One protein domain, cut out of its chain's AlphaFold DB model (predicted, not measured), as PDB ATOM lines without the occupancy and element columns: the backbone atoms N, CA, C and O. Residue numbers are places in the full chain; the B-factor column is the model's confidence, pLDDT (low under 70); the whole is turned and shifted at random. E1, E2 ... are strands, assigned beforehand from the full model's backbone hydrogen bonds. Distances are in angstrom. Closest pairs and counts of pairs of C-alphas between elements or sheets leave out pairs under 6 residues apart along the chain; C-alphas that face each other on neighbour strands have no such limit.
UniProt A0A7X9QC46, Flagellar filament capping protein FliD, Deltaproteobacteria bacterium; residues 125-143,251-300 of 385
ATOM      1  N   SER A 125      23.377  28.758 -33.306       93.19
ATOM      2  CA  SER A 125      22.935  29.504 -32.127       93.19
ATOM      3  C   SER A 125      21.520  29.089 -31.756       93.19
ATOM      4  O   SER A 125      20.733  28.695 -32.620       93.19
ATOM      5  N   THR A 126      21.187  29.214 -30.474       90.19
ATOM      6  CA  THR A 126      19.805  29.113 -29.989       90.19
ATOM      7  C   THR A 126      18.962  30.333 -30.375       90.19
ATOM      8  O   THR A 126      17.735  30.256 -30.355       90.19
ATOM      9  N   SER A 127      19.599  31.444 -30.764       93.12
ATOM     10  CA  SER A 127      18.937  32.663 -31.231       93.12
ATOM     11  C   SER A 127      19.014  32.795 -32.750       93.12
ATOM     12  O   SER A 127      20.093  32.737 -33.336       93.12
ATOM     13  N   SER A 128      17.880  33.081 -33.397       94.44
ATOM     14  CA  SER A 128      17.844  33.421 -34.828       94.44
ATOM     15  C   SER A 128      18.517  34.758 -35.148       94.44
ATOM     16  O   SER A 128      18.743  35.075 -36.313       94.44
ATOM     17  N   GLU A 129      18.799  35.570 -34.128       96.19
ATOM     18  CA  GLU A 129      19.466  36.855 -34.294       96.19
ATOM     19  C   GLU A 129      20.976  36.705 -34.500       96.19
ATOM     20  O   GLU A 129      21.595  37.638 -35.004       96.19
ATOM     21  N   LEU A 130      21.570  35.570 -34.120       97.19
ATOM     22  CA  LEU A 130      23.011  35.348 -34.131       97.19
ATOM     23  C   LEU A 130      23.383  34.229 -35.109       97.19
ATOM     24  O   LEU A 130      23.195  33.046 -34.839       97.19
ATOM     25  N   THR A 131      23.960  34.609 -36.242       97.06
ATOM     26  CA  THR A 131      24.218  33.690 -37.356       97.06
ATOM     27  C   THR A 131      25.713  33.533 -37.596       97.06
ATOM     28  O   THR A 131      26.439  34.518 -37.706       97.06
ATOM     29  N   TYR A 132      26.186  32.294 -37.726       96.31
ATOM     30  CA  TYR A 132      27.557  32.007 -38.156       96.31
ATOM     31  C   TYR A 132      27.822  32.541 -39.571       96.31
ATOM     32  O   TYR A 132      26.993  32.362 -40.464       96.31
ATOM     33  N   VAL A 133      28.986  33.158 -39.785       96.44
ATOM     34  CA  VAL A 133      29.410  33.652 -41.106       96.44
ATOM     35  C   VAL A 133      30.591  32.843 -41.630       96.44
ATOM     36  O   VAL A 133      30.500  32.246 -42.699       96.44
ATOM     37  N   PHE A 134      31.701  32.826 -40.892       94.62
ATOM     38  CA  PHE A 134      32.884  32.030 -41.219       94.62
ATOM     39  C   PHE A 134      33.737  31.800 -39.966       94.62
ATOM     40  O   PHE A 134      33.508  32.405 -38.921       94.62
ATOM     41  N   SER A 135      34.743  30.937 -40.075       94.12
ATOM     42  CA  SER A 135      35.740  30.694 -39.031       94.12
ATOM     43  C   SER A 135      37.141  30.627 -39.624       94.12
ATOM     44  O   SER A 135      37.326  30.153 -40.747       94.12
ATOM     45  N   GLY A 136      38.131  31.072 -38.857       88.88
ATOM     46  CA  GLY A 136      39.537  30.908 -39.196       88.88
ATOM     47  C   GLY A 136      40.033  29.490 -38.901       88.88
ATOM     48  O   GLY A 136      39.444  28.747 -38.120       88.88
ATOM     49  N   GLY A 137      41.184  29.115 -39.467       85.00
ATOM     50  CA  GLY A 137      41.801  27.803 -39.212       85.00
ATOM     51  C   GLY A 137      42.285  27.588 -37.768       85.00
ATOM     52  O   GLY A 137      42.658  26.473 -37.413       85.00
ATOM     53  N   ARG A 138      42.291  28.634 -36.935       88.69
ATOM     54  CA  ARG A 138      42.669  28.569 -35.514       88.69
ATOM     55  C   ARG A 138      41.471  28.530 -34.573       88.69
ATOM     56  O   ARG A 138      41.677  28.319 -33.385       88.69
ATOM     57  N   THR A 139      40.259  28.719 -35.093       93.25
ATOM     58  CA  THR A 139      39.055  28.625 -34.275       93.25
ATOM     59  C   THR A 139      38.931  27.209 -33.719       93.25
ATOM     60  O   THR A 139      38.985  26.232 -34.472       93.25
ATOM     61  N   VAL A 140      38.794  27.103 -32.403       92.94
ATOM     62  CA  VAL A 140      38.634  25.839 -31.685       92.94
ATOM     63  C   VAL A 140      37.145  25.464 -31.679       92.94
ATOM     64  O   VAL A 140      36.324  26.331 -31.405       92.94
ATOM     65  N   PRO A 141      36.755  24.219 -32.009       92.94
ATOM     66  CA  PRO A 141      35.370  23.759 -31.872       92.94
ATOM     67  C   PRO A 141      34.945  23.651 -30.404       92.94
ATOM     68  O   PRO A 141      35.741  23.251 -29.554       92.94
ATOM     69  N   GLY A 142      33.679  23.943 -30.118       92.56
ATOM     70  CA  GLY A 142      33.120  23.864 -28.771       92.56
ATOM     71  C   GLY A 142      31.823  24.645 -28.598       92.56
ATOM     72  O   GLY A 142      31.337  25.294 -29.526       92.56
ATOM     73  N   ASP A 143      31.292  24.581 -27.381       94.06
ATOM     74  CA  ASP A 143      30.134  25.356 -26.951       94.06
ATOM     75  C   ASP A 143      30.583  26.655 -26.286       94.06
ATOM     76  O   ASP A 143      31.483  26.683 -25.439       94.06
ATOM     77  N   GLY A 251      30.667  43.058 -28.381       97.88
ATOM     78  CA  GLY A 251      30.422  41.840 -27.646       97.88
ATOM     79  C   GLY A 251      31.705  41.121 -27.287       97.88
ATOM     80  O   GLY A 251      32.812  41.570 -27.585       97.88
ATOM     81  N   ARG A 252      31.527  40.005 -26.602       98.06
ATOM     82  CA  ARG A 252      32.590  39.116 -26.144       98.06
ATOM     83  C   ARG A 252      32.071  37.688 -26.126       98.06
ATOM     84  O   ARG A 252      30.863  37.465 -26.118       98.06
ATOM     85  N   ILE A 253      32.983  36.729 -26.119       98.19
ATOM     86  CA  ILE A 253      32.656  35.305 -26.200       98.19
ATOM     87  C   ILE A 253      33.464  34.523 -25.173       98.19
ATOM     88  O   ILE A 253      34.600  34.877 -24.880       98.19
ATOM     89  N   ARG A 254      32.903  33.461 -24.608       97.44
ATOM     90  CA  ARG A 254      33.632  32.544 -23.722       97.44
ATOM     91  C   ARG A 254      33.201  31.116 -23.974       97.44
ATOM     92  O   ARG A 254      32.074  30.896 -24.401       97.44
ATOM     93  N   GLN A 255      34.074  30.153 -23.694       95.81
ATOM     94  CA  GLN A 255      33.652  28.751 -23.660       95.81
ATOM     95  C   GLN A 255      32.633  28.554 -22.536       95.81
ATOM     96  O   GLN A 255      32.767  29.150 -21.460       95.81
ATOM     97  N   GLN A 256      31.623  27.726 -22.778       93.12
ATOM     98  CA  GLN A 256      30.591  27.441 -21.791       93.12
ATOM     99  C   GLN A 256      31.223  26.886 -20.504       93.12
ATOM    100  O   GLN A 256      32.079  26.003 -20.531       93.12
ATOM    101  N   GLY A 257      30.837  27.447 -19.356       91.06
ATOM    102  CA  GLY A 257      31.416  27.095 -18.055       91.06
ATOM    103  C   GLY A 257      32.755  27.771 -17.723       91.06
ATOM    104  O   GLY A 257      33.214  27.652 -16.586       91.06
ATOM    105  N   SER A 258      33.362  28.523 -18.648       95.25
ATOM    106  CA  SER A 258      34.529  29.363 -18.355       95.25
ATOM    107  C   SER A 258      34.125  30.682 -17.685       95.25
ATOM    108  O   SER A 258      33.081  31.268 -17.973       95.25
ATOM    109  N   SER A 259      34.979  31.198 -16.800       94.31
ATOM    110  CA  SER A 259      34.855  32.561 -16.266       94.31
ATOM    111  C   SER A 259      35.552  33.613 -17.130       94.31
ATOM    112  O   SER A 259      35.312  34.806 -16.942       94.31
ATOM    113  N   GLU A 260      36.430  33.191 -18.040       96.31
ATOM    114  CA  GLU A 260      37.264  34.085 -18.841       96.31
ATOM    115  C   GLU A 260      36.583  34.448 -20.156       96.31
ATOM    116  O   GLU A 260      36.180  33.580 -20.929       96.31
ATOM    117  N   TRP A 261      36.468  35.751 -20.406       97.62
ATOM    118  CA  TRP A 261      35.940  36.285 -21.652       97.62
ATOM    119  C   TRP A 261      37.061  36.533 -22.651       97.62
ATOM    120  O   TRP A 261      38.035  37.216 -22.340       97.62
ATOM    121  N   MET A 262      36.858  36.045 -23.865       97.88
ATOM    122  CA  MET A 262      37.649  36.376 -25.036       97.88
ATOM    123  C   MET A 262      37.067  37.589 -25.755       97.88
ATOM    124  O   MET A 262      35.853  37.835 -25.752       97.88
ATOM    125  N   THR A 263      37.951  38.367 -26.368       97.94
ATOM    126  CA  THR A 263      37.590  39.622 -27.030       97.94
ATOM    127  C   THR A 263      37.135  39.400 -28.472       97.94
ATOM    128  O   THR A 263      37.597  38.488 -29.165       97.94
ATOM    129  N   MET A 264      36.204  40.244 -28.920       98.12
ATOM    130  CA  MET A 264      35.729  40.272 -30.298       98.12
ATOM    131  C   MET A 264      35.727  41.707 -30.822       98.12
ATOM    132  O   MET A 264      35.260  42.630 -30.151       98.12
ATOM    133  N   THR A 265      36.176  41.882 -32.059       98.00
ATOM    134  CA  THR A 265      36.063  43.136 -32.796       98.00
ATOM    135  C   THR A 265      34.740  43.181 -33.550       98.00
ATOM    136  O   THR A 265      34.448  42.321 -34.381       98.00
ATOM    137  N   GLY A 266      33.955  44.224 -33.304       97.69
ATOM    138  CA  GLY A 266      32.739  44.508 -34.052       97.69
ATOM    139  C   GLY A 266      32.960  45.408 -35.261       97.69
ATOM    140  O   GLY A 266      33.710  46.381 -35.194       97.69
ATOM    141  N   ARG A 267      32.284  45.104 -36.370       96.25
ATOM    142  CA  ARG A 267      32.185  45.959 -37.560       96.25
ATOM    143  C   ARG A 267      30.790  45.861 -38.155       96.25
ATOM    144  O   ARG A 267      30.368  44.790 -38.593       96.25
ATOM    145  N   GLY A 268      30.066  46.976 -38.186       95.94
ATOM    146  CA  GLY A 268      28.650  46.990 -38.515       95.94
ATOM    147  C   GLY A 268      27.895  46.037 -37.599       95.94
ATOM    148  O   GLY A 268      27.836  46.251 -36.393       95.94
ATOM    149  N   ARG A 269      27.350  44.963 -38.171       97.12
ATOM    150  CA  ARG A 269      26.613  43.912 -37.450       97.12
ATOM    151  C   ARG A 269      27.432  42.647 -37.195       97.12
ATOM    152  O   ARG A 269      26.906  41.694 -36.628       97.12
ATOM    153  N   THR A 270      28.682  42.610 -37.635       97.94
ATOM    154  CA  THR A 270      29.524  41.417 -37.555       97.94
ATOM    155  C   THR A 270      30.460  41.520 -36.361       97.94
ATOM    156  O   THR A 270      31.165  42.516 -36.223       97.94
ATOM    157  N   LEU A 271      30.490  40.486 -35.528       98.12
ATOM    158  CA  LEU A 271      31.509  40.271 -34.505       98.12
ATOM    159  C   LEU A 271      32.532  39.271 -35.031       98.12
ATOM    160  O   LEU A 271      32.145  38.218 -35.532       98.12
ATOM    161  N   THR A 272      33.816  39.579 -34.878       98.25
ATOM    162  CA  THR A 272      34.920  38.687 -35.237       98.25
ATOM    163  C   THR A 272      35.827  38.481 -34.032       98.25
ATOM    164  O   THR A 272      36.281  39.458 -33.443       98.25
ATOM    165  N   GLY A 273      36.100  37.231 -33.662       98.00
ATOM    166  CA  GLY A 273      37.020  36.902 -32.574       98.00
ATOM    167  C   GLY A 273      38.447  37.359 -32.872       98.00
ATOM    168  O   GLY A 273      38.957  37.172 -33.983       98.00
ATOM    169  N   ASP A 274      39.075  37.987 -31.880       97.44
ATOM    170  CA  ASP A 274      40.390  38.603 -32.043       97.44
ATOM    171  C   ASP A 274      41.524  37.567 -32.071       97.44
ATOM    172  O   ASP A 274      41.414  36.455 -31.549       97.44
ATOM    173  N   ALA A 275      42.654  37.957 -32.664       96.44
ATOM    174  CA  ALA A 275      43.801  37.076 -32.844       96.44
ATOM    175  C   ALA A 275      44.439  36.619 -31.518       96.44
ATOM    176  O   ALA A 275      44.484  37.365 -30.540       96.44
ATOM    177  N   GLY A 276      45.011  35.409 -31.523       94.50
ATOM    178  CA  GLY A 276      45.752  34.862 -30.376       94.50
ATOM    179  C   GLY A 276      44.885  34.236 -29.277       94.50
ATOM    180  O   GLY A 276      45.386  33.999 -28.182       94.50
ATOM    181  N   GLN A 277      43.612  33.969 -29.569       95.31
ATOM    182  CA  GLN A 277      42.639  33.320 -28.685       95.31
ATOM    183  C   GLN A 277      41.967  32.150 -29.421       95.31
ATOM    184  O   GLN A 277      42.071  32.040 -30.644       95.31
ATOM    185  N   ASP A 278      41.230  31.303 -28.703       95.06
ATOM    186  CA  ASP A 278      40.558  30.122 -29.276       95.06
ATOM    187  C   ASP A 278      39.497  30.468 -30.333       95.06
ATOM    188  O   ASP A 278      39.087  29.617 -31.116       95.06
ATOM    189  N   VAL A 279      39.051  31.723 -30.371       96.00
ATOM    190  CA  VAL A 279      38.040  32.237 -31.305       96.00
ATOM    191  C   VAL A 279      38.650  33.053 -32.452       96.00
ATOM    192  O   VAL A 279      37.918  33.732 -33.167       96.00
ATOM    193  N   ASP A 280      39.973  32.995 -32.646       96.38
ATOM    194  CA  ASP A 280      40.692  33.739 -33.691       96.38
ATOM    195  C   ASP A 280      40.064  33.493 -35.076       96.38
ATOM    196  O   ASP A 280      40.059  32.371 -35.601       96.38
ATOM    197  N   GLY A 281      39.495  34.561 -35.644       95.25
ATOM    198  CA  GLY A 281      38.863  34.552 -36.960       95.25
ATOM    199  C   GLY A 281      37.446  33.971 -37.004       95.25
ATOM    200  O   GLY A 281      36.912  33.811 -38.100       95.25
ATOM    201  N   LEU A 282      36.823  33.656 -35.865       97.19
ATOM    202  CA  LEU A 282      35.408  33.285 -35.807       97.19
ATOM    203  C   LEU A 282      34.538  34.522 -36.023       97.19
ATOM    204  O   LEU A 282      34.574  35.441 -35.209       97.19
ATOM    205  N   ALA A 283      33.747  34.537 -37.093       97.88
ATOM    206  CA  ALA A 283      32.881  35.649 -37.452       97.88
ATOM    207  C   ALA A 283      31.400  35.274 -37.395       97.88
ATOM    208  O   ALA A 283      30.963  34.241 -37.915       97.88
ATOM    209  N   MET A 284      30.615  36.161 -36.791       97.75
ATOM    210  CA  MET A 284      29.195  35.971 -36.520       97.75
ATOM    211  C   MET A 284      28.438  37.264 -36.818       97.75
ATOM    212  O   MET A 284      28.900  38.354 -36.492       97.75
ATOM    213  N   LEU A 285      27.269  37.152 -37.439       98.00
ATOM    214  CA  LEU A 285      26.379  38.263 -37.743       98.00
ATOM    215  C   LEU A 285      25.309  38.359 -36.656       98.00
ATOM    216  O   LEU A 285      24.556  37.409 -36.465       98.00
ATOM    217  N   TYR A 286      25.207  39.513 -35.995       98.00
ATOM    218  CA  TYR A 286      24.152  39.791 -35.027       98.00
ATOM    219  C   TYR A 286      23.103  40.750 -35.596       98.00
ATOM    220  O   TYR A 286      23.389  41.891 -35.970       98.00
ATOM    221  N   THR A 287      21.859  40.284 -35.655       97.12
ATOM    222  CA  THR A 287      20.732  41.006 -36.245       97.12
ATOM    223  C   THR A 287      19.667  41.466 -35.256       97.12
ATOM    224  O   THR A 287      18.690  42.096 -35.668       97.12
ATOM    225  N   GLY A 288      19.868  41.223 -33.966       95.25
ATOM    226  CA  GLY A 288      18.922  41.640 -32.944       95.25
ATOM    227  C   GLY A 288      19.014  43.114 -32.570       95.25
ATOM    228  O   GLY A 288      19.873  43.865 -33.044       95.25
ATOM    229  N   THR A 289      18.084  43.523 -31.712       95.06
ATOM    230  CA  THR A 289      17.910  44.916 -31.263       95.06
ATOM    231  C   THR A 289      18.143  45.107 -29.767       95.06
ATOM    232  O   THR A 289      18.010  46.222 -29.268       95.06
ATOM    233  N   SER A 290      18.488  44.043 -29.043       95.56
ATOM    234  CA  SER A 290      18.755  44.063 -27.603       95.56
ATOM    235  C   SER A 290      20.152  43.544 -27.280       95.56
ATOM    236  O   SER A 290      20.767  42.828 -28.058       95.56
ATOM    237  N   THR A 291      20.671  43.908 -26.115       97.12
ATOM    238  CA  THR A 291      21.867  43.276 -25.550       97.12
ATOM    239  C   THR A 291      21.483  41.998 -24.802       97.12
ATOM    240  O   THR A 291      20.324  41.821 -24.421       97.12
ATOM    241  N   GLY A 292      22.442  41.097 -24.582       96.06
ATOM    242  CA  GLY A 292      22.182  39.839 -23.879       96.06
ATOM    243  C   GLY A 292      23.218  38.756 -24.155       96.06
ATOM    244  O   GLY A 292      24.105  38.933 -24.987       96.06
ATOM    245  N   VAL A 293      23.087  37.637 -23.441       96.25
ATOM    246  CA  VAL A 293      23.914  36.437 -23.618       96.25
ATOM    247  C   VAL A 293      23.136  35.407 -24.430       96.25
ATOM    248  O   VAL A 293      21.947  35.203 -24.187       96.25
ATOM    249  N   MET A 294      23.801  34.774 -25.389       96.00
ATOM    250  CA  MET A 294      23.244  33.730 -26.246       96.00
ATOM    251  C   MET A 294      24.196  32.543 -26.319       96.00
ATOM    252  O   MET A 294      25.414  32.726 -26.329       96.00
ATOM    253  N   ASP A 295      23.632  31.346 -26.446       96.06
ATOM    254  CA  ASP A 295      24.420  30.139 -26.672       96.06
ATOM    255  C   ASP A 295      24.799  30.022 -28.150       96.06
ATOM    256  O   ASP A 295      24.007  30.315 -29.062       96.06
ATOM    257  N   PHE A 296      26.028  29.579 -28.380       95.56
ATOM    258  CA  PHE A 296      26.588  29.357 -29.697       95.56
ATOM    259  C   PHE A 296      27.507  28.138 -29.691       95.56
ATOM    260  O   PHE A 296      28.489  28.101 -28.963       95.56
ATOM    261  N   SER A 297      27.238  27.174 -30.553       94.12
ATOM    262  CA  SER A 297      28.079  25.995 -30.734       94.12
ATOM    263  C   SER A 297      28.818  26.112 -32.056       94.12
ATOM    264  O   SER A 297      28.192  26.334 -33.094       94.12
ATOM    265  N   PHE A 298      30.140  25.962 -32.032       94.62
ATOM    266  CA  PHE A 298      30.974  25.897 -33.228       94.62
ATOM    267  C   PHE A 298      31.494  24.477 -33.431       94.62
ATOM    268  O   PHE A 298      32.099  23.882 -32.539       94.62
ATOM    269  N   PHE A 299      31.303  23.961 -34.639       91.69
ATOM    270  CA  PHE A 299      31.697  22.621 -35.040       91.69
ATOM    271  C   PHE A 299      32.768  22.706 -36.115       91.69
ATOM    272  O   PHE A 299      32.636  23.435 -37.104       91.69
ATOM    273  N   GLU A 300      33.814  21.904 -35.948       92.38
ATOM    274  CA  GLU A 300      34.826  21.713 -36.974       92.38
ATOM    275  C   GLU A 300      34.616  20.366 -37.669       92.38
ATOM    276  O   GLU A 300      35.089  19.326 -37.198       92.38
TER     277      GLU A 300
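AT A GLANCE: This is residues 125 to 143 and 251 to 300 of the 385 residues of the protein "Flagellar filament capping protein FliD" of Deltaproteobacteria bacterium (UniProt A0A7X9QC46). A single sheet of five strands, E1, E5, E4, E3 and E2, is curled like part of a barrel, and a long strand, E6, crosses the open side between its edges E1 and E2. The barrel is not closed: E6 is near both edge strands but pairs with no named strand, and the short stretch of residues 142 to 143 pairs with it instead. The printed part has 69 residues, with no named helix and six strands, E1 to E6 in order along the chain; the sheet is all antiparallel in the order E1, E5, E4, E3, E2. The class is all strand, though only 32 of the 69 residues are in named elements. The whole is compact, with a radius of gyration of the C-alphas of 11.1 A, and rounded, spanning 29 by 25 by 20 A.

IN THESE COORDINATES: E1 is residues 130 to 134, 12.6 A long, with C-alpha 130 at (23.011, 35.348, -34.131). After the cut, E2 is residues 251 to 255, 14.1 A, beginning at C-alpha 251 at (30.422, 41.840, -27.646). E3 is residues 262 to 267, 16.7 A; E4 is residues 270 to 273, 10.1 A; E5 is residues 283 to 286, 10.0 A. E6, residues 292 to 299, is the longest strand at 22.6 A and ends at C-alpha 299 at (31.697, 22.621, -35.040).

HOW THE PARTS SIT: The sheet is strongly twisted and curled, with edge strands E1 and E2. E1 and E5 are antiparallel at 154 degrees, with N 283 and O 134 at 2.8 A, within hydrogen-bond range. E2, E3, E4 and E5 form a meander, each strand the antiparallel neighbour of the one before, and its successive strands are hairpins. E5 and E4 stand at 144 degrees, with N 271 and O 284 at 2.8 A. E4 and E3 stand at 149 degrees, with N 265 and O 272 at 2.8 A. E3 and E2 stand at 145 degrees, with N 262 and O 253 at 2.7 A. The pairing is staggered: E3 pairs with E2 over residues 262 to 263 and with E4 over residues 264 to 267. E6 is near E2, with 12 pairs of C-alphas within 10 A, and near E1, with 7. E6 is apart from E3, E4 and E5. Residues 142 to 143 pair antiparallel with residues 297 to 298 of E6.

THE WHOLE: The C-alphas of Gly 137 and Ser 290 are the two farthest apart, at 30.5 A. Residues 144 to 250 are not printed, and C-alphas 143 and 251 are 16.5 A apart across this cut, which lies in the link from E1 to E2. Of the links that are printed whole, E3 to E4 and E5 to E6 are tight, E2 to E3 and E4 to E5 are short, and none is long. The mean pLDDT of the printed part is 95.4, and no printed residue is under 70.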